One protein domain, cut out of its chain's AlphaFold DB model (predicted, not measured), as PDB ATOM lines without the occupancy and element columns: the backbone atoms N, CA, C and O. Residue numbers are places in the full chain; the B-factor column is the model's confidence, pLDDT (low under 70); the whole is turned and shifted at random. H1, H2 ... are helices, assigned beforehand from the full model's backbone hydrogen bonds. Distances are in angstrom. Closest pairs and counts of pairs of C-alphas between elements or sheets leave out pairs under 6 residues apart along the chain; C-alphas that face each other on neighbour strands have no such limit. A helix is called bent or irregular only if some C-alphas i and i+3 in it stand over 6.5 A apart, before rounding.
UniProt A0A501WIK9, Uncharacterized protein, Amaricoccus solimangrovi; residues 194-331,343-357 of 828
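What this domain is: This is residues 194 to 331 and 343 to 357 of the 828 residues of an uncharacterized protein of Amaricoccus solimangrovi (UniProt A0A501WIK9). A rod of helices is built along one long bent helix, H4, whose first arm packs with H1, H2 and H3 towards one end and whose second arm packs with H5 and H8 towards the other. Near the middle of the rod H6 and H7 lie side by side, H6 packed on H5 and H7 on H3. The printed part has 153 residues with eight named helices, H1 to H8 in order, and no named strand; the class is all helix. It is only just loose, close to compact, with a radius of gyration of the C-alphas of 18.1 A and spans of 62 by 30 by 24 A.

How they stand to each other: H1, residues 194 to 197, touches residues 225 to 233 alone of H3, residues 212 to 235; the closest C-alphas, Leu 194 and Val 229, are 6.0 A apart. H2, residues 201 to 208, forms a hairpin with H3 at 37 degrees, only just a steep tilt, and the closest C-alphas, Gly 208 and Ala 215, are 3.7 A apart. H4, residues 249 to 279, was assigned as one helix by its hydrogen bonds but is bent: C-alphas 263 and 266 are 6.8 A apart, and its arms H4a, residues 249 to 263, and H4b, residues 266 to 279, stand at a steep tilt of 43 degrees. H3 and H4a form a hairpin at a shallow tilt of 13 degrees, with the closest C-alphas, Glu 230 and Gly 250, 4.8 A apart. H4b forms a hairpin with H5, residues 283 to 296, at a shallow tilt of 21 degrees; the closest C-alphas, Phe 273 and Thr 289, are 6.1 A apart. H6, residues 304 to 312, and H7, residues 319 to 328, form a hairpin at a shallow tilt of 11 degrees, with the C-alphas of Ala 308 and Ala 325 closest at 4.5 A. H6 touches H5, closest at C-alphas 307 and 292, 5.8 A, and H7 touches H3, closest at C-alphas 324 and 216, 6.1 A. H8, residues 343 to 354, touches H5 at a steep tilt of 54 degrees, opposite ways, with the closest C-alphas, Ser 283 and Ala 353, 4.3 A apart; H3 and H8 are apart. Every O i to N i+4 pair is within hydrogen-bond range in H2, H4a, H4b, H5, H6 and H8, against 18 of 20 in H3 and 4 of 6 in H7; H1 is too short for such a pair.

Where its parts are: H1 begins at C-alpha 194, (120.857, 133.954, 178.771). H3 is 35.7 A long, H4a 21.4 A, H4b 19.7 A and H5 20.1 A. H8 ends at C-alpha 354, (107.297, 155.125, 133.393).

The domain as a whole: The two C-alphas farthest apart, those of Pro 237 and Glu 355, are 62.4 A apart. Residues 332 to 342 are not printed, and C-alphas 331 and 343 are 26.0 A apart across this cut. The link from H3 to H4 is long, with 13 residues. The mean pLDDT of the printed part is 91.9, and no printed residue is under 70.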
ATOM      1  N   LEU A 194     121.453 133.920 180.114       93.38
ATOM      2  CA  LEU A 194     120.857 133.954 178.771       93.38
ATOM      3  C   LEU A 194     121.524 134.997 177.863       93.38
ATOM      4  O   LEU A 194     121.858 134.723 176.716       93.38
ATOM      5  N   VAL A 195     121.784 136.202 178.379       92.38
ATOM      6  CA  VAL A 195     122.447 137.273 177.607       92.38
ATOM      7  C   VAL A 195     123.906 136.938 177.261       92.38
ATOM      8  O   VAL A 195     124.440 137.461 176.275       92.38
ATOM      9  N   ALA A 196     124.569 136.109 178.068       92.44
ATOM     10  CA  ALA A 196     125.942 135.674 177.828       92.44
ATOM     11  C   ALA A 196     126.044 134.580 176.751       92.44
ATOM     12  O   ALA A 196     127.094 134.478 176.119       92.44
ATOM     13  N   GLU A 197     124.978 133.804 176.525       91.31
ATOM     14  CA  GLU A 197     124.905 132.790 175.457       91.31
ATOM     15  C   GLU A 197     124.832 133.431 174.059       91.31
ATOM     16  O   GLU A 197     125.335 132.864 173.091       91.31
ATOM     17  N   ILE A 198     124.270 134.640 173.940       93.25
ATOM     18  CA  ILE A 198     124.140 135.330 172.650       93.25
ATOM     19  C   ILE A 198     125.478 135.952 172.223       93.25
ATOM     20  O   ILE A 198     126.026 136.774 172.971       93.25
ATOM     21  N   PRO A 199     125.968 135.679 170.998       93.44
ATOM     22  CA  PRO A 199     127.135 136.350 170.433       93.44
ATOM     23  C   PRO A 199     127.022 137.881 170.462       93.44
ATOM     24  O   PRO A 199     125.933 138.458 170.404       93.44
ATOM     25  N   ARG A 200     128.158 138.580 170.548       92.88
ATOM     26  CA  ARG A 200     128.158 140.043 170.401       92.88
ATOM     27  C   ARG A 200     127.996 140.415 168.926       92.88
ATOM     28  O   ARG A 200     128.495 139.696 168.059       92.88
ATOM     29  N   ALA A 201     127.354 141.545 168.639       92.44
ATOM     30  CA  ALA A 201     127.123 141.979 167.261       92.44
ATOM     31  C   ALA A 201     128.443 142.092 166.480       92.44
ATOM     32  O   ALA A 201     128.537 141.597 165.365       92.44
ATOM     33  N   GLU A 202     129.506 142.609 167.099       94.19
ATOM     34  CA  GLU A 202     130.821 142.777 166.469       94.19
ATOM     35  C   GLU A 202     131.443 141.441 166.043       94.19
ATOM     36  O   GLU A 202     132.082 141.358 164.996       94.19
ATOM     37  N   THR A 203     131.230 140.377 166.828       93.50
ATOM     38  CA  THR A 203     131.726 139.034 166.484       93.50
ATOM     39  C   THR A 203     130.984 138.436 165.295       93.50
ATOM     40  O   THR A 203     131.601 137.794 164.451       93.50
ATOM     41  N   VAL A 204     129.678 138.693 165.200       94.00
ATOM     42  CA  VAL A 204     128.840 138.233 164.085       94.00
ATOM     43  C   VAL A 204     129.156 139.023 162.820       94.00
ATOM     44  O   VAL A 204     129.312 138.429 161.760       94.00
ATOM     45  N   ILE A 205     129.353 140.339 162.936       94.50
ATOM     46  CA  ILE A 205     129.755 141.209 161.823       94.50
ATOM     47  C   ILE A 205     131.102 140.759 161.247       94.50
ATOM     48  O   ILE A 205     131.220 140.599 160.037       94.50
ATOM     49  N   ALA A 206     132.096 140.494 162.099       93.38
ATOM     50  CA  ALA A 206     133.406 140.021 161.649       93.38
ATOM     51  C   ALA A 206     133.343 138.645 160.959       93.38
ATOM     52  O   ALA A 206     134.096 138.394 160.022       93.38
ATOM     53  N   ALA A 207     132.453 137.752 161.407       91.81
ATOM     54  CA  ALA A 207     132.242 136.455 160.764       91.81
ATOM     55  C   ALA A 207     131.494 136.582 159.424       91.81
ATOM     56  O   ALA A 207     131.813 135.876 158.469       91.81
ATOM     57  N   GLY A 208     130.516 137.488 159.350       90.06
ATOM     58  CA  GLY A 208     129.674 137.701 158.176       90.06
ATOM     59  C   GLY A 208     130.301 138.563 157.080       90.06
ATOM     60  O   GLY A 208     129.839 138.522 155.948       90.06
ATOM     61  N   SER A 209     131.364 139.322 157.363       88.81
ATOM     62  CA  SER A 209     131.964 140.253 156.393       88.81
ATOM     63  C   SER A 209     132.768 139.591 155.266       88.81
ATOM     64  O   SER A 209     133.292 140.298 154.410       88.81
ATOM     65  N   ALA A 210     132.937 138.265 155.285       83.56
ATOM     66  CA  ALA A 210     133.755 137.547 154.306       83.56
ATOM     67  C   ALA A 210     133.079 137.439 152.928       83.56
ATOM     68  O   ALA A 210     133.701 137.740 151.912       83.56
ATOM     69  N   ASP A 211     131.816 137.006 152.901       88.12
ATOM     70  CA  ASP A 211     131.014 136.838 151.691       88.12
ATOM     71  C   ASP A 211     129.505 136.852 152.029       88.12
ATOM     72  O   ASP A 211     129.133 136.666 153.195       88.12
ATOM     73  N   PRO A 212     128.616 137.047 151.033       86.75
ATOM     74  CA  PRO A 212     127.167 137.032 151.226       86.75
ATOM     75  C   PRO A 212     126.600 135.811 151.968       86.75
ATOM     76  O   PRO A 212     125.709 135.957 152.801       86.75
ATOM     77  N   GLY A 213     127.118 134.611 151.701       90.56
ATOM     78  CA  GLY A 213     126.655 133.378 152.340       90.56
ATOM     79  C   GLY A 213     127.187 133.198 153.766       90.56
ATOM     80  O   GLY A 213     126.581 132.519 154.594       90.56
ATOM     81  N   ALA A 214     128.339 133.780 154.097       92.69
ATOM     82  CA  ALA A 214     128.818 133.889 155.469       92.69
ATOM     83  C   ALA A 214     127.924 134.837 156.281       92.69
ATOM     84  O   ALA A 214     127.570 134.505 157.413       92.69
ATOM     85  N   ALA A 215     127.508 135.964 155.692       93.56
ATOM     86  CA  ALA A 215     126.596 136.911 156.327       93.56
ATOM     87  C   ALA A 215     125.239 136.278 156.663       93.56
ATOM     88  O   ALA A 215     124.809 136.376 157.813       93.56
ATOM     89  N   THR A 216     124.595 135.589 155.711       93.88
ATOM     90  CA  THR A 216     123.298 134.926 155.955       93.88
ATOM     91  C   THR A 216     123.397 133.890 157.064       93.88
ATOM     92  O   THR A 216     122.651 133.966 158.033       93.88
ATOM     93  N   ARG A 217     124.386 132.987 157.005       94.56
ATOM     94  CA  ARG A 217     124.598 131.972 158.051       94.56
ATOM     95  C   ARG A 217     124.823 132.592 159.429       94.56
ATOM     96  O   ARG A 217     124.212 132.158 160.399       94.56
ATOM     97  N   ALA A 218     125.668 133.618 159.521       95.25
ATOM     98  CA  ALA A 218     125.961 134.284 160.789       95.25
ATOM     99  C   ALA A 218     124.722 134.995 161.371       95.25
ATOM    100  O   ALA A 218     124.493 134.955 162.583       95.25
ATOM    101  N   LEU A 219     123.907 135.623 160.517       96.38
ATOM    102  CA  LEU A 219     122.657 136.267 160.917       96.38
ATOM    103  C   LEU A 219     121.570 135.249 161.288       96.38
ATOM    104  O   LEU A 219     120.845 135.479 162.254       96.38
ATOM    105  N   ASP A 220     121.476 134.119 160.589       95.75
ATOM    106  CA  ASP A 220     120.561 133.023 160.921       95.75
ATOM    107  C   ASP A 220     120.915 132.352 162.248       95.75
ATOM    108  O   ASP A 220     120.028 132.073 163.059       95.75
ATOM    109  N   ASP A 221     122.201 132.121 162.509       95.25
ATOM    110  CA  ASP A 221     122.687 131.614 163.794       95.25
ATOM    111  C   ASP A 221     122.320 132.576 164.930       95.25
ATOM    112  O   ASP A 221     121.793 132.157 165.965       95.25
ATOM    113  N   LEU A 222     122.529 133.881 164.721       96.19
ATOM    114  CA  LEU A 222     122.184 134.906 165.703       96.19
ATOM    115  C   LEU A 222     120.666 135.027 165.911       96.19
ATOM    116  O   LEU A 222     120.221 135.175 167.050       96.19
ATOM    117  N   ARG A 223     119.870 134.937 164.839       96.06
ATOM    118  CA  ARG A 223     118.403 134.946 164.899       96.06
ATOM    119  C   ARG A 223     117.879 133.749 165.690       96.06
ATOM    120  O   ARG A 223     117.047 133.936 166.572       96.06
ATOM    121  N   ARG A 224     118.404 132.544 165.445       95.62
ATOM    122  CA  ARG A 224     118.041 131.338 166.210       95.62
ATOM    123  C   ARG A 224     118.414 131.459 167.687       95.62
ATOM    124  O   ARG A 224     117.593 131.150 168.543       95.62
ATOM    125  N   ALA A 225     119.611 131.966 167.994       95.19
ATOM    126  CA  ALA A 225     120.028 132.216 169.375       95.19
ATOM    127  C   ALA A 225     119.140 133.266 170.072       95.19
ATOM    128  O   ALA A 225     118.811 133.127 171.250       95.19
ATOM    129  N   MET A 226     118.721 134.308 169.346       95.88
ATOM    130  CA  MET A 226     117.755 135.291 169.836       95.88
ATOM    131  C   MET A 226     116.410 134.627 170.154       95.88
ATOM    132  O   MET A 226     115.930 134.780 171.274       95.88
ATOM    133  N   GLU A 227     115.829 133.881 169.210       94.62
ATOM    134  CA  GLU A 227     114.549 133.176 169.384       94.62
ATOM    135  C   GLU A 227     114.588 132.209 170.579       94.62
ATOM    136  O   GLU A 227     113.648 132.163 171.375       94.62
ATOM    137  N   GLU A 228     115.697 131.487 170.762       94.56
ATOM    138  CA  GLU A 228     115.892 130.595 171.907       94.56
ATOM    139  C   GLU A 228     115.916 131.361 173.241       94.56
ATOM    140  O   GLU A 228     115.253 130.964 174.205       94.56
ATOM    141  N   VAL A 229     116.629 132.489 173.307       94.19
ATOM    142  CA  VAL A 229     116.654 133.335 174.509       94.19
ATOM    143  C   VAL A 229     115.288 133.942 174.803       94.19
ATOM    144  O   VAL A 229     114.921 134.057 175.971       94.19
ATOM    145  N   GLU A 230     114.520 134.316 173.783       93.19
ATOM    146  CA  GLU A 230     113.157 134.814 173.970       93.19
ATOM    147  C   GLU A 230     112.214 133.738 174.505       93.19
ATOM    148  O   GLU A 230     111.461 134.014 175.441       93.19
ATOM    149  N   ALA A 231     112.297 132.516 173.973       93.12
ATOM    150  CA  ALA A 231     111.512 131.384 174.454       93.12
ATOM    151  C   ALA A 231     111.834 131.055 175.922       93.12
ATOM    152  O   ALA A 231     110.927 130.905 176.741       93.12
ATOM    153  N   ARG A 232     113.125 131.038 176.279       94.12
ATOM    154  CA  ARG A 232     113.607 130.733 177.636       94.12
ATOM    155  C   ARG A 232     113.475 131.902 178.614       94.12
ATOM    156  O   ARG A 232     113.612 131.706 179.823       94.12
ATOM    157  N   ALA A 233     113.203 133.124 178.150       89.88
ATOM    158  CA  ALA A 233     113.161 134.306 179.015       89.88
ATOM    159  C   ALA A 233     112.117 134.179 180.139       89.88
ATOM    160  O   ALA A 233     112.347 134.681 181.235       89.88
ATOM    161  N   GLY A 234     110.992 133.501 179.890       90.44
ATOM    162  CA  GLY A 234     109.928 133.293 180.880       90.44
ATOM    163  C   GLY A 234     110.181 132.165 181.885       90.44
ATOM    164  O   GLY A 234     109.459 132.072 182.873       90.44
ATOM    165  N   GLU A 235     111.197 131.328 181.670       92.94
ATOM    166  CA  GLU A 235     111.471 130.130 182.484       92.94
ATOM    167  C   GLU A 235     112.286 130.431 183.757       92.94
ATOM    168  O   GLU A 235     112.678 129.521 184.490       92.94
ATOM    169  N   GLY A 236     112.559 131.712 184.030       87.50
ATOM    170  CA  GLY A 236     113.305 132.152 185.206       87.50
ATOM    171  C   GLY A 236     112.595 131.838 186.534       87.50
ATOM    172  O   GLY A 236     111.376 131.663 186.558       87.50
ATOM    173  N   PRO A 237     113.327 131.811 187.667       87.12
ATOM    174  CA  PRO A 237     112.785 131.498 188.995       87.12
ATOM    175  C   PRO A 237     111.513 132.261 189.399       87.12
ATOM    176  O   PRO A 237     110.689 131.727 190.139       87.12
ATOM    177  N   LEU A 238     111.363 133.508 188.946       88.12
ATOM    178  CA  LEU A 238     110.179 134.340 189.174       88.12
ATOM    179  C   LEU A 238     109.382 134.624 187.891       88.12
ATOM    180  O   LEU A 238     108.313 135.230 187.976       88.12
ATOM    181  N   GLY A 239     109.891 134.241 186.715       89.12
ATOM    182  CA  GLY A 239     109.297 134.571 185.415       89.12
ATOM    183  C   GLY A 239     109.222 136.078 185.131       89.12
ATOM    184  O   GLY A 239     108.364 136.527 184.372       89.12
ATOM    185  N   LEU A 240     110.082 136.884 185.766       89.12
ATOM    186  CA  LEU A 240     110.060 138.349 185.687       89.12
ATOM    187  C   LEU A 240     111.022 138.912 184.633       89.12
ATOM    188  O   LEU A 240     110.875 140.068 184.230       89.12
ATOM    189  N   ALA A 241     111.982 138.118 184.152       85.56
ATOM    190  CA  ALA A 241     112.984 138.537 183.175       85.56
ATOM    191  C   ALA A 241     112.412 139.171 181.882       85.56
ATOM    192  O   ALA A 241     112.995 140.163 181.429       85.56
ATOM    193  N   PRO A 242     111.272 138.725 181.305       88.19
ATOM    194  CA  PRO A 242     110.674 139.377 180.133       88.19
ATOM    195  C   PRO A 242     110.151 140.795 180.413       88.19
ATOM    196  O   PRO A 242     110.069 141.619 179.504       88.19
ATOM    197  N   PHE A 243     109.822 141.110 181.670       86.69
ATOM    198  CA  PHE A 243     109.208 142.381 182.067       86.69
ATOM    199  C   PHE A 243     110.230 143.480 182.400       86.69
ATOM    200  O   PHE A 243     109.845 144.612 182.691       86.69
ATOM    201  N   ALA A 244     111.534 143.203 182.299       85.69
ATOM    202  CA  ALA A 244     112.606 144.169 182.567       85.69
ATOM    203  C   ALA A 244     112.796 145.238 181.460       85.69
ATOM    204  O   ALA A 244     113.809 145.948 181.425       85.69
ATOM    205  N   GLY A 245     111.836 145.370 180.536       88.19
ATOM    206  CA  GLY A 245     111.852 146.353 179.453       88.19
ATOM    207  C   GLY A 245     113.100 146.220 178.577       88.19
ATOM    208  O   GLY A 245     113.405 145.141 178.079       88.19
ATOM    209  N   ARG A 246     113.867 147.309 178.418       87.69
ATOM    210  CA  ARG A 246     115.110 147.320 177.615       87.69
ATOM    211  C   ARG A 246     116.226 146.415 178.149       87.69
ATOM    212  O   ARG A 246     117.165 146.130 177.420       87.69
ATOM    213  N   TYR A 247     116.150 146.014 179.418       86.62
ATOM    214  CA  TYR A 247     117.125 145.122 180.046       86.62
ATOM    215  C   TYR A 247     116.682 143.657 180.019       86.62
ATOM    216  O   TYR A 247     117.418 142.796 180.497       86.62
ATOM    217  N   ALA A 248     115.492 143.368 179.482       92.06
ATOM    218  CA  ALA A 248     115.048 141.999 179.294       92.06
ATOM    219  C   ALA A 248     116.021 141.266 178.351       92.06
ATOM    220  O   ALA A 248     116.425 141.849 177.338       92.06
ATOM    221  N   PRO A 249     116.369 139.995 178.626       92.25
ATOM    222  CA  PRO A 249     117.262 139.214 177.771       92.25
ATOM    223  C   PRO A 249     116.850 139.232 176.297       92.25
ATOM    224  O   PRO A 249     117.684 139.511 175.442       92.25
ATOM    225  N   GLY A 250     115.554 139.066 176.012       92.56
ATOM    226  CA  GLY A 250     115.014 139.140 174.651       92.56
ATOM    227  C   GLY A 250     115.153 140.518 173.991       92.56
ATOM    228  O   GLY A 250     115.424 140.613 172.799       92.56
ATOM    229  N   ALA A 251     115.046 141.612 174.756       92.94
ATOM    230  CA  ALA A 251     115.254 142.959 174.219       92.94
ATOM    231  C   ALA A 251     116.727 143.205 173.855       92.94
ATOM    232  O   ALA A 251     117.018 143.782 172.810       92.94
ATOM    233  N   ILE A 252     117.654 142.727 174.691       94.19
ATOM    234  CA  ILE A 252     119.096 142.791 174.422       94.19
ATOM    235  C   ILE A 252     119.454 141.910 173.218       94.19
ATOM    236  O   ILE A 252     120.218 142.340 172.356       94.19
ATOM    237  N   ALA A 253     118.880 140.707 173.140       95.19
ATOM    238  CA  ALA A 253     119.027 139.779 172.023       95.19
ATOM    239  C   ALA A 253     118.627 140.428 170.692       95.19
ATOM    240  O   ALA A 253     119.440 140.509 169.772       95.19
ATOM    241  N   ARG A 254     117.410 140.988 170.638       94.94
ATOM    242  CA  ARG A 254     116.897 141.734 169.484       94.94
ATOM    243  C   ARG A 254     117.786 142.906 169.101       94.94
ATOM    244  O   ARG A 254     118.043 143.098 167.922       94.94
ATOM    245  N   ALA A 255     118.278 143.672 170.075       94.69
ATOM    246  CA  ALA A 255     119.156 144.806 169.802       94.69
ATOM    247  C   ALA A 255     120.494 144.370 169.179       94.69
ATOM    248  O   ALA A 255     120.974 145.019 168.253       94.69
ATOM    249  N   ARG A 256     121.085 143.259 169.646       95.94
ATOM    250  CA  ARG A 256     122.311 142.696 169.050       95.94
ATOM    251  C   ARG A 256     122.070 142.174 167.638       95.94
ATOM    252  O   ARG A 256     122.899 142.405 166.765       95.94
ATOM    253  N   TYR A 257     120.946 141.495 167.428       96.88
ATOM    254  CA  TYR A 257     120.542 141.001 166.116       96.88
ATOM    255  C   TYR A 257     120.314 142.140 165.119       96.88
ATOM    256  O   TYR A 257     120.914 142.135 164.047       96.88
ATOM    257  N   ALA A 258     119.548 143.158 165.508       95.88
ATOM    258  CA  ALA A 258     119.314 144.346 164.698       95.88
ATOM    259  C   ALA A 258     120.621 145.076 164.350       95.88
ATOM    260  O   ALA A 258     120.852 145.382 163.189       95.88
ATOM    261  N   ALA A 259     121.530 145.260 165.317       96.00
ATOM    262  CA  ALA A 259     122.829 145.887 165.066       96.00
ATOM    263  C   ALA A 259     123.701 145.100 164.070       96.00
ATOM    264  O   ALA A 259     124.397 145.700 163.253       96.00
ATOM    265  N   ALA A 260     123.673 143.763 164.122       96.62
ATOM    266  CA  ALA A 260     124.371 142.932 163.143       96.62
ATOM    267  C   ALA A 260     123.717 143.019 161.752       96.62
ATOM    268  O   ALA A 260     124.424 143.133 160.751       96.62
ATOM    269  N   ALA A 261     122.381 143.013 161.686       96.38
ATOM    270  CA  ALA A 261     121.638 143.166 160.438       96.38
ATOM    271  C   ALA A 261     121.891 144.539 159.790       96.38
ATOM    272  O   ALA A 261     122.223 144.590 158.608       96.38
ATOM    273  N   ASP A 262     121.834 145.627 160.563       95.62
ATOM    274  CA  ASP A 262     122.091 146.999 160.101       95.62
ATOM    275  C   ASP A 262     123.512 147.182 159.538       95.62
ATOM    276  O   ASP A 262     123.736 148.034 158.682       95.62
ATOM    277  N   ALA A 263     124.477 146.378 159.993       94.56
ATOM    278  CA  ALA A 263     125.848 146.418 159.493       94.56
ATOM    279  C   ALA A 263     126.065 145.570 158.227       94.56
ATOM    280  O   ALA A 263     126.819 145.976 157.344       94.56
ATOM    281  N   LEU A 264     125.441 144.388 158.141       95.19
ATOM    282  CA  LEU A 264     125.717 143.407 157.082       95.19
ATOM    283  C   LEU A 264     124.757 143.503 155.887       95.19
ATOM    284  O   LEU A 264     125.184 143.351 154.747       95.19
ATOM    285  N   VAL A 265     123.470 143.756 156.124       95.56
ATOM    286  CA  VAL A 265     122.424 143.652 155.091       95.56
ATOM    287  C   VAL A 265     122.418 144.838 154.111       95.56
ATOM    288  O   VAL A 265     122.323 144.589 152.908       95.56
ATOM    289  N   PRO A 266     122.547 146.115 154.534       95.62
ATOM    290  CA  PRO A 266     122.497 147.245 153.607       95.62
ATOM    291  C   PRO A 266     123.497 147.231 152.441       95.62
ATOM    292  O   PRO A 266     123.056 147.479 151.319       95.62
ATOM    293  N   PRO A 267     124.804 146.946 152.628       93.44
ATOM    294  CA  PRO A 267     125.733 146.905 151.498       93.44
ATOM    295  C   PRO A 267     125.389 145.783 150.508       93.44
ATOM    296  O   PRO A 267     125.561 145.956 149.304       93.44
ATOM    297  N   MET A 268     124.853 144.659 150.994       93.12
ATOM    298  CA  MET A 268     124.417 143.548 150.146       93.12
ATOM    299  C   MET A 268     123.158 143.898 149.353       93.12
ATOM    300  O   MET A 268     123.092 143.621 148.160       93.12
ATOM    301  N   LEU A 269     122.184 144.552 149.993       94.44
ATOM    302  CA  LEU A 269     121.000 145.079 149.315       94.44
ATOM    303  C   LEU A 269     121.373 146.115 148.253       94.44
ATOM    304  O   LEU A 269     120.839 146.056 147.155       94.44
ATOM    305  N   ALA A 270     122.299 147.032 148.551       94.31
ATOM    306  CA  ALA A 270     122.766 148.021 147.581       94.31
ATOM    307  C   ALA A 270     123.378 147.350 146.341       94.31
ATOM    308  O   ALA A 270     122.971 147.649 145.223       94.31
ATOM    309  N   ALA A 271     124.269 146.373 146.539       91.94
ATOM    310  CA  ALA A 271     124.847 145.601 145.439       91.94
ATOM    311  C   ALA A 271     123.785 144.808 144.651       91.94
ATOM    312  O   ALA A 271     123.850 144.733 143.426       91.94
ATOM    313  N   ALA A 272     122.789 144.241 145.338       93.06
ATOM    314  CA  ALA A 272     121.689 143.524 144.699       93.06
ATOM    315  C   ALA A 272     120.776 144.464 143.892       93.06
ATOM    316  O   ALA A 272     120.328 144.095 142.808       93.06
ATOM    317  N   PHE A 273     120.527 145.683 144.376       95.19
ATOM    318  CA  PHE A 273     119.796 146.702 143.628       95.19
ATOM    319  C   PHE A 273     120.564 147.149 142.383       95.19
ATOM    320  O   PHE A 273     119.959 147.253 141.320       95.19
ATOM    321  N   ASP A 274     121.878 147.358 142.482       91.69
ATOM    322  CA  ASP A 274     122.716 147.689 141.324       91.69
ATOM    323  C   ASP A 274     122.679 146.572 140.272       91.69
ATOM    324  O   ASP A 274     122.501 146.839 139.080       91.69
ATOM    325  N   ALA A 275     122.772 145.313 140.711       89.06
ATOM    326  CA  ALA A 275     122.627 144.158 139.831       89.06
ATOM    327  C   ALA A 275     121.239 144.125 139.168       89.06
ATOM    328  O   ALA A 275     121.149 143.951 137.954       89.06
ATOM    329  N   ALA A 276     120.168 144.367 139.929       90.94
ATOM    330  CA  ALA A 276     118.806 144.395 139.407       90.94
ATOM    331  C   ALA A 276     118.579 145.534 138.399       90.94
ATOM    332  O   ALA A 276     117.994 145.298 137.346       90.94
ATOM    333  N   LEU A 277     119.097 146.742 138.653       90.19
ATOM    334  CA  LEU A 277     119.063 147.849 137.687       90.19
ATOM    335  C   LEU A 277     119.797 147.488 136.382       90.19
ATOM    336  O   LEU A 277     119.379 147.880 135.289       90.19
ATOM    337  N   ALA A 278     120.884 146.722 136.478       83.62
ATOM    338  CA  ALA A 278     121.621 146.254 135.313       83.62
ATOM    339  C   ALA A 278     120.877 145.145 134.545       83.62
ATOM    340  O   ALA A 278     120.916 145.141 133.318       83.62
ATOM    341  N   SER A 279     120.190 144.226 135.234       79.19
ATOM    342  CA  SER A 279     119.668 142.992 134.629       79.19
ATOM    343  C   SER A 279     118.164 142.938 134.376       79.19
ATOM    344  O   SER A 279     117.723 142.138 133.551       79.19
ATOM    345  N   GLU A 280     117.348 143.746 135.052       84.06
ATOM    346  CA  GLU A 280     115.884 143.665 134.964       84.06
ATOM    347  C   GLU A 280     115.309 144.663 133.957       84.06
ATOM    348  O   GLU A 280     115.562 145.860 134.031       84.06
ATOM    349  N   GLY A 281     114.526 144.171 132.991       76.00
ATOM    350  CA  GLY A 281     113.904 144.997 131.944       76.00
ATOM    351  C   GLY A 281     112.429 145.321 132.162       76.00
ATOM    352  O   GLY A 281     111.857 146.109 131.414       76.00
ATOM    353  N   GLY A 282     111.792 144.704 133.155       85.00
ATOM    354  CA  GLY A 282     110.365 144.864 133.399       85.00
ATOM    355  C   GLY A 282     110.036 146.196 134.075       85.00
ATOM    356  O   GLY A 282     110.789 146.693 134.916       85.00
ATOM    357  N   SER A 283     108.897 146.791 133.705       90.81
ATOM    358  CA  SER A 283     108.464 148.083 134.251       90.81
ATOM    359  C   SER A 283     108.181 148.014 135.755       90.81
ATOM    360  O   SER A 283     108.638 148.860 136.524       90.81
ATOM    361  N   ARG A 284     107.490 146.954 136.195       92.62
ATOM    362  CA  ARG A 284     107.175 146.714 137.611       92.62
ATOM    363  C   ARG A 284     108.428 146.411 138.422       92.62
ATOM    364  O   ARG A 284     108.565 146.914 139.530       92.62
ATOM    365  N   GLU A 285     109.330 145.615 137.867       91.75
ATOM    366  CA  GLU A 285     110.599 145.222 138.475       91.75
ATOM    367  C   GLU A 285     111.517 146.444 138.660       91.75
ATOM    368  O   GLU A 285     112.056 146.652 139.748       91.75
ATOM    369  N   SER A 286     111.582 147.324 137.653       92.88
ATOM    370  CA  SER A 286     112.304 148.603 137.735       92.88
ATOM    371  C   SER A 286     111.721 149.516 138.816       92.88
ATOM    372  O   SER A 286     112.464 150.052 139.638       92.88
ATOM    373  N   TYR A 287     110.390 149.654 138.872       95.31
ATOM    374  CA  TYR A 287     109.718 150.419 139.926       95.31
ATOM    375  C   TYR A 287     110.018 149.851 141.327       95.31
ATOM    376  O   TYR A 287     110.375 150.608 142.228       95.31
ATOM    377  N   ASP A 288     109.921 148.528 141.505       95.94
ATOM    378  CA  ASP A 288     110.203 147.826 142.767       95.94
ATOM    379  C   ASP A 288     111.634 148.102 143.258       95.94
ATOM    380  O   ASP A 288     111.845 148.443 144.422       95.94
ATOM    381  N   THR A 289     112.616 148.032 142.356       96.31
ATOM    382  CA  THR A 289     114.032 148.283 142.659       96.31
ATOM    383  C   THR A 289     114.309 149.748 143.005       96.31
ATOM    384  O   THR A 289     114.958 150.024 144.015       96.31
ATOM    385  N   ILE A 290     113.769 150.708 142.244       95.69
ATOM    386  CA  ILE A 290     113.952 152.142 142.538       95.69
ATOM    387  C   ILE A 290     113.313 152.511 143.884       95.69
ATOM    388  O   ILE A 290     113.898 153.262 144.667       95.69
ATOM    389  N   ARG A 291     112.134 151.955 144.187       95.75
ATOM    390  CA  ARG A 291     111.476 152.125 145.489       95.75
ATOM    391  C   ARG A 291     112.297 151.533 146.627       95.75
ATOM    392  O   ARG A 291     112.477 152.194 147.647       95.75
ATOM    393  N   GLY A 292     112.833 150.327 146.448       95.81
ATOM    394  CA  GLY A 292     113.725 149.694 147.419       95.81
ATOM    395  C   GLY A 292     114.955 150.553 147.726       95.81
ATOM    396  O   GLY A 292     115.246 150.809 148.896       95.81
ATOM    397  N   LEU A 293     115.611 151.084 146.689       95.25
ATOM    398  CA  LEU A 293     116.739 152.014 146.815       95.25
ATOM    399  C   LEU A 293     116.369 153.282 147.593       95.25
ATOM    400  O   LEU A 293     117.102 153.687 148.497       95.25
ATOM    401  N   ALA A 294     115.225 153.895 147.277       93.94
ATOM    402  CA  ALA A 294     114.765 155.108 147.947       93.94
ATOM    403  C   ALA A 294     114.465 154.878 149.440       93.94
ATOM    404  O   ALA A 294     114.791 155.726 150.272       93.94
ATOM    405  N   ILE A 295     113.896 153.722 149.795       95.50
ATOM    406  CA  ILE A 295     113.623 153.342 151.190       95.50
ATOM    407  C   ILE A 295     114.930 153.046 151.933       95.50
ATOM    408  O   ILE A 295     115.126 153.546 153.041       95.50
ATOM    409  N   LEU A 296     115.839 152.274 151.324       96.38
ATOM    410  CA  LEU A 296     117.128 151.924 151.923       96.38
ATOM    411  C   LEU A 296     117.992 153.167 152.174       96.38
ATOM    412  O   LEU A 296     118.574 153.294 153.247       96.38
ATOM    413  N   GLY A 297     118.043 154.091 151.211       94.25
ATOM    414  CA  GLY A 297     118.795 155.346 151.307       94.25
ATOM    415  C   GLY A 297     118.094 156.461 152.093       94.25
ATOM    416  O   GLY A 297     118.668 157.534 152.265       94.25
ATOM    417  N   GLY A 298     116.860 156.243 152.562       93.62
ATOM    418  CA  GLY A 298     116.113 157.206 153.381       93.62
ATOM    419  C   GLY A 298     115.495 158.380 152.615       93.62
ATOM    420  O   GLY A 298     115.081 159.358 153.236       93.62
ATOM    421  N   ALA A 299     115.416 158.296 151.285       90.94
ATOM    422  CA  ALA A 299     114.671 159.248 150.460       90.94
ATOM    423  C   ALA A 299     113.148 159.082 150.621       90.94
ATOM    424  O   ALA A 299     112.403 160.056 150.490       90.94
ATOM    425  N   ASP A 300     112.702 157.869 150.963       90.94
ATOM    426  CA  ASP A 300     111.305 157.529 151.228       90.94
ATOM    427  C   ASP A 300     111.075 157.061 152.676       90.94
ATOM    428  O   ASP A 300     112.018 156.667 153.371       90.94
ATOM    429  N   PRO A 301     109.816 157.087 153.172       91.50
ATOM    430  CA  PRO A 301     109.494 156.625 154.517       91.50
ATOM    431  C   PRO A 301     109.944 155.183 154.766       91.50
ATOM    432  O   PRO A 301     109.661 154.289 153.961       91.50
ATOM    433  N   TRP A 302     110.573 154.965 155.924       94.25
ATOM    434  CA  TRP A 302     111.147 153.680 156.314       94.25
ATOM    435  C   TRP A 302     110.109 152.552 156.333       94.25
ATOM    436  O   TRP A 302     109.117 152.608 157.064       94.25
ATOM    437  N   GLN A 303     110.344 151.527 155.513       93.06
ATOM    438  CA  GLN A 303     109.439 150.397 155.295       93.06
ATOM    439  C   GLN A 303     110.258 149.106 155.113       93.06
ATOM    440  O   GLN A 303     110.432 148.637 153.988       93.06
ATOM    441  N   PRO A 304     110.749 148.489 156.201       92.50
ATOM    442  CA  PRO A 304     111.610 147.304 156.116       92.50
ATOM    443  C   PRO A 304     110.890 146.101 155.484       92.50
ATOM    444  O   PRO A 304     111.504 145.297 154.793       92.50
ATOM    445  N   GLY A 305     109.559 146.019 155.624       91.31
ATOM    446  CA  GLY A 305     108.743 145.014 154.935       91.31
ATOM    447  C   GLY A 305     108.762 145.133 153.405       91.31
ATOM    448  O   GLY A 305     108.619 144.116 152.729       91.31
ATOM    449  N   PHE A 306     108.994 146.334 152.860       95.06
ATOM    450  CA  PHE A 306     109.177 146.521 151.421       95.06
ATOM    451  C   PHE A 306     110.496 145.888 150.967       95.06
ATOM    452  O   PHE A 306     110.503 145.109 150.018       95.06
ATOM    453  N   LEU A 307     111.589 146.159 151.691       96.19
ATOM    454  CA  LEU A 307     112.914 145.590 151.419       96.19
ATOM    455  C   LEU A 307     112.908 144.060 151.545       96.19
ATOM    456  O   LEU A 307     113.416 143.367 150.667       96.19
ATOM    457  N   ALA A 308     112.272 143.531 152.595       94.75
ATOM    458  CA  ALA A 308     112.108 142.090 152.784       94.75
ATOM    459  C   ALA A 308     111.329 141.458 151.623       94.75
ATOM    460  O   ALA A 308     111.731 140.437 151.074       94.75
ATOM    461  N   GLY A 309     110.250 142.111 151.186       93.62
ATOM    462  CA  GLY A 309     109.507 141.665 150.021       93.62
ATOM    463  C   GLY A 309     110.341 141.685 148.734       93.62
ATOM    464  O   GLY A 309     110.209 140.767 147.921       93.62
ATOM    465  N   TRP A 310     111.146 142.729 148.513       95.94
ATOM    466  CA  TRP A 310     111.988 142.858 147.317       95.94
ATOM    467  C   TRP A 310     112.951 141.675 147.179       95.94
ATOM    468  O   TRP A 310     113.081 141.109 146.087       95.94
ATOM    469  N   LEU A 311     113.535 141.259 148.306       95.56
ATOM    470  CA  LEU A 311     114.370 140.066 148.426       95.56
ATOM    471  C   LEU A 311     113.579 138.778 148.151       95.56
ATOM    472  O   LEU A 311     113.983 137.971 147.316       95.56
ATOM    473  N   GLU A 312     112.410 138.608 148.778       91.69
ATOM    474  CA  GLU A 312     111.550 137.424 148.597       91.69
ATOM    475  C   GLU A 312     111.161 137.192 147.134       91.69
ATOM    476  O   GLU A 312     111.199 136.058 146.657       91.69
ATOM    477  N   SER A 313     110.819 138.256 146.399       90.88
ATOM    478  CA  SER A 313     110.436 138.136 144.985       90.88
ATOM    479  C   SER A 313     111.575 137.665 144.080       90.88
ATOM    480  O   SER A 313     111.314 137.241 142.959       90.88
ATOM    481  N   ARG A 314     112.824 137.718 144.556       91.56
ATOM    482  CA  ARG A 314     114.030 137.347 143.803       91.56
ATOM    483  C   ARG A 314     114.707 136.081 144.328       91.56
ATOM    484  O   ARG A 314     115.662 135.617 143.716       91.56
ATOM    485  N   ALA A 315     114.149 135.452 145.364       87.69
ATOM    486  CA  ALA A 315     114.658 134.209 145.949       87.69
ATOM    487  C   ALA A 315     114.758 133.039 144.949       87.69
ATOM    488  O   ALA A 315     115.547 132.119 145.140       87.69
ATOM    489  N   GLY A 316     113.937 133.048 143.890       78.88
ATOM    490  CA  GLY A 316     114.004 132.044 142.824       78.88
ATOM    491  C   GLY A 316     115.193 132.225 141.876       78.88
ATOM    492  O   GLY A 316     115.680 131.234 141.339       78.88
ATOM    493  N   ALA A 317     115.653 133.464 141.677       79.00
ATOM    494  CA  ALA A 317     116.798 133.782 140.824       79.00
ATOM    495  C   ALA A 317     118.122 133.689 141.598       79.00
ATOM    496  O   ALA A 317     119.099 133.158 141.078       79.00
ATOM    497  N   ASP A 318     118.129 134.160 142.846       83.50
ATOM    498  CA  ASP A 318     119.258 134.040 143.765       83.50
ATOM    499  C   ASP A 318     118.755 133.582 145.148       83.50
ATOM    500  O   ASP A 318     118.132 134.369 145.874       83.50
ATOM    501  N   PRO A 319     119.022 132.320 145.540       87.75
ATOM    502  CA  PRO A 319     118.640 131.801 146.848       87.75
ATOM    503  C   PRO A 319     119.199 132.616 148.017       87.75
ATOM    504  O   PRO A 319     118.516 132.754 149.029       87.75
ATOM    505  N   ILE A 320     120.393 133.211 147.866       89.69
ATOM    506  CA  ILE A 320     121.015 134.024 148.917       89.69
ATOM    507  C   ILE A 320     120.125 135.230 149.220       89.69
ATOM    508  O   ILE A 320     119.887 135.530 150.385       89.69
ATOM    509  N   LEU A 321     119.550 135.888 148.206       91.56
ATOM    510  CA  LEU A 321     118.617 136.997 148.436       91.56
ATOM    511  C   LEU A 321     117.384 136.546 149.229       91.56
ATOM    512  O   LEU A 321     116.940 137.264 150.123       91.56
ATOM    513  N   GLY A 322     116.872 135.344 148.956       90.38
ATOM    514  CA  GLY A 322     115.795 134.741 149.742       90.38
ATOM    515  C   GLY A 322     116.165 134.562 151.214       90.38
ATOM    516  O   GLY A 322     115.389 134.947 152.089       90.38
ATOM    517  N   ASP A 323     117.371 134.062 151.480       90.88
ATOM    518  CA  ASP A 323     117.898 133.867 152.835       90.88
ATOM    519  C   ASP A 323     118.136 135.201 153.572       90.88
ATOM    520  O   ASP A 323     118.038 135.262 154.795       90.88
ATOM    521  N   LEU A 324     118.381 136.307 152.856       93.31
ATOM    522  CA  LEU A 324     118.476 137.643 153.460       93.31
ATOM    523  C   LEU A 324     117.127 138.245 153.868       93.31
ATOM    524  O   LEU A 324     117.093 139.139 154.722       93.31
ATOM    525  N   ALA A 325     116.016 137.814 153.266       92.56
ATOM    526  CA  ALA A 325     114.718 138.460 153.458       92.56
ATOM    527  C   ALA A 325     114.261 138.558 154.930       92.56
ATOM    528  O   ALA A 325     113.822 139.643 155.334       92.56
ATOM    529  N   PRO A 326     114.412 137.516 155.779       91.12
ATOM    530  CA  PRO A 326     114.075 137.601 157.202       91.12
ATOM    531  C   PRO A 326     114.895 138.653 157.961       91.12
ATOM    532  O   PRO A 326     114.423 139.216 158.952       91.12
ATOM    533  N   HIS A 327     116.114 138.943 157.501       95.19
ATOM    534  CA  HIS A 327     117.023 139.900 158.132       95.19
ATOM    535  C   HIS A 327     116.719 141.346 157.730       95.19
ATOM    536  O   HIS A 327     116.853 142.247 158.557       95.19
ATOM    537  N   ALA A 328     116.214 141.585 156.515       93.50
ATOM    538  CA  ALA A 328     115.776 142.918 156.091       93.50
ATOM    539  C   ALA A 328     114.616 143.465 156.946       93.50
ATOM    540  O   ALA A 328     114.530 144.669 157.186       93.50
ATOM    541  N   GLY A 329     113.757 142.583 157.472       86.81
ATOM    542  CA  GLY A 329     112.703 142.949 158.422       86.81
ATOM    543  C   GLY A 329     113.217 143.437 159.784       86.81
ATOM    544  O   GLY A 329     112.479 144.114 160.499       86.81
ATOM    545  N   ALA A 330     114.464 143.113 160.140       90.75
ATOM    546  CA  ALA A 330     115.092 143.482 161.410       90.75
ATOM    547  C   ALA A 330     115.844 144.822 161.363       90.75
ATOM    548  O   ALA A 330     116.283 145.304 162.408       90.75
ATOM    549  N   LEU A 331     115.985 145.411 160.171       95.12
ATOM    550  CA  LEU A 331     116.665 146.684 159.974       95.12
ATOM    551  C   LEU A 331     115.957 147.816 160.727       95.12
ATOM    552  O   LEU A 331     114.727 147.961 160.670       95.12
ATOM    553  N   PRO A 343     124.166 156.370 137.591       89.94
ATOM    554  CA  PRO A 343     123.165 157.355 137.199       89.94
ATOM    555  C   PRO A 343     122.513 157.049 135.846       89.94
ATOM    556  O   PRO A 343     121.350 157.395 135.657       89.94
ATOM    557  N   GLN A 344     123.223 156.400 134.914       86.19
ATOM    558  CA  GLN A 344     122.669 156.050 133.602       86.19
ATOM    559  C   GLN A 344     121.695 154.875 133.707       86.19
ATOM    560  O   GLN A 344     120.614 154.924 133.125       86.19
ATOM    561  N   LEU A 345     122.045 153.850 134.493       87.44
ATOM    562  CA  LEU A 345     121.155 152.714 134.752       87.44
ATOM    563  C   LEU A 345     119.920 153.135 135.540       87.44
ATOM    564  O   LEU A 345     118.818 152.679 135.240       87.44
ATOM    565  N   LEU A 346     120.093 154.021 136.523       91.56
ATOM    566  CA  LEU A 346     118.979 154.546 137.294       91.56
ATOM    567  C   LEU A 346     118.008 155.313 136.396       91.56
ATOM    568  O   LEU A 346     116.812 155.048 136.460       91.56
ATOM    569  N   GLU A 347     118.499 156.224 135.553       90.19
ATOM    570  CA  GLU A 347     117.635 156.996 134.651       90.19
ATOM    571  C   GLU A 347     116.909 156.097 133.647       90.19
ATOM    572  O   GLU A 347     115.695 156.201 133.494       90.19
ATOM    573  N   GLN A 348     117.614 155.125 133.066       87.50
ATOM    574  CA  GLN A 348     116.994 154.130 132.198       87.50
ATOM    575  C   GLN A 348     115.908 153.330 132.931       87.50
ATOM    576  O   GLN A 348     114.819 153.130 132.398       87.50
ATOM    577  N   ALA A 349     116.152 152.901 134.171       91.00
ATOM    578  CA  ALA A 349     115.143 152.206 134.964       91.00
ATOM    579  C   ALA A 349     113.920 153.096 135.261       91.00
ATOM    580  O   ALA A 349     112.800 152.583 135.306       91.00
ATOM    581  N   ARG A 350     114.092 154.419 135.419       93.75
ATOM    582  CA  ARG A 350     112.964 155.360 135.564       93.75
ATOM    583  C   ARG A 350     112.117 155.430 134.303       93.75
ATOM    584  O   ARG A 350     110.892 155.379 134.404       93.75
ATOM    585  N   GLU A 351     112.759 155.515 133.138       90.44
ATOM    586  CA  GLU A 351     112.074 155.499 131.843       90.44
ATOM    587  C   GLU A 351     111.265 154.207 131.682       90.44
ATOM    588  O   GLU A 351     110.065 154.262 131.413       90.44
ATOM    589  N   ILE A 352     111.886 153.054 131.962       89.06
ATOM    590  CA  ILE A 352     111.248 151.729 131.916       89.06
ATOM    591  C   ILE A 352     110.067 151.644 132.897       89.06
ATOM    592  O   ILE A 352     108.987 151.160 132.542       89.06
ATOM    593  N   ALA A 353     110.230 152.135 134.128       92.62
ATOM    594  CA  ALA A 353     109.155 152.193 135.115       92.62
ATOM    595  C   ALA A 353     108.002 153.111 134.651       92.62
ATOM    596  O   ALA A 353     106.835 152.806 134.885       92.62
ATOM    597  N   GLY A 354     108.298 154.198 133.934       92.38
ATOM    598  CA  GLY A 354     107.297 155.125 133.393       92.38
ATOM    599  C   GLY A 354     106.385 154.532 132.312       92.38
ATOM    600  O   GLY A 354     105.335 155.102 132.007       92.38
ATOM    601  N   GLU A 355     106.752 153.388 131.734       90.69
ATOM    602  CA  GLU A 355     105.946 152.696 130.725       90.69
ATOM    603  C   GLU A 355     104.827 151.816 131.309       90.69
ATOM    604  O   GLU A 355     103.934 151.408 130.561       90.69
ATOM    605  N   GLY A 356     104.869 151.517 132.611       90.88
ATOM    606  CA  GLY A 356     104.014 150.529 133.273       90.88
ATOM    607  C   GLY A 356     102.577 150.973 133.546       90.88
ATOM    608  O   GLY A 356     102.190 152.123 133.333       90.88
ATOM    609  N   ASP A 357     101.772 150.040 134.061       92.31
ATOM    610  CA  ASP A 357     100.432 150.328 134.577       92.31
ATOM    611  C   ASP A 357     100.506 150.658 136.073       92.31
ATOM    612  O   ASP A 357     100.981 149.869 136.895       92.31
TER     613      ASP A 357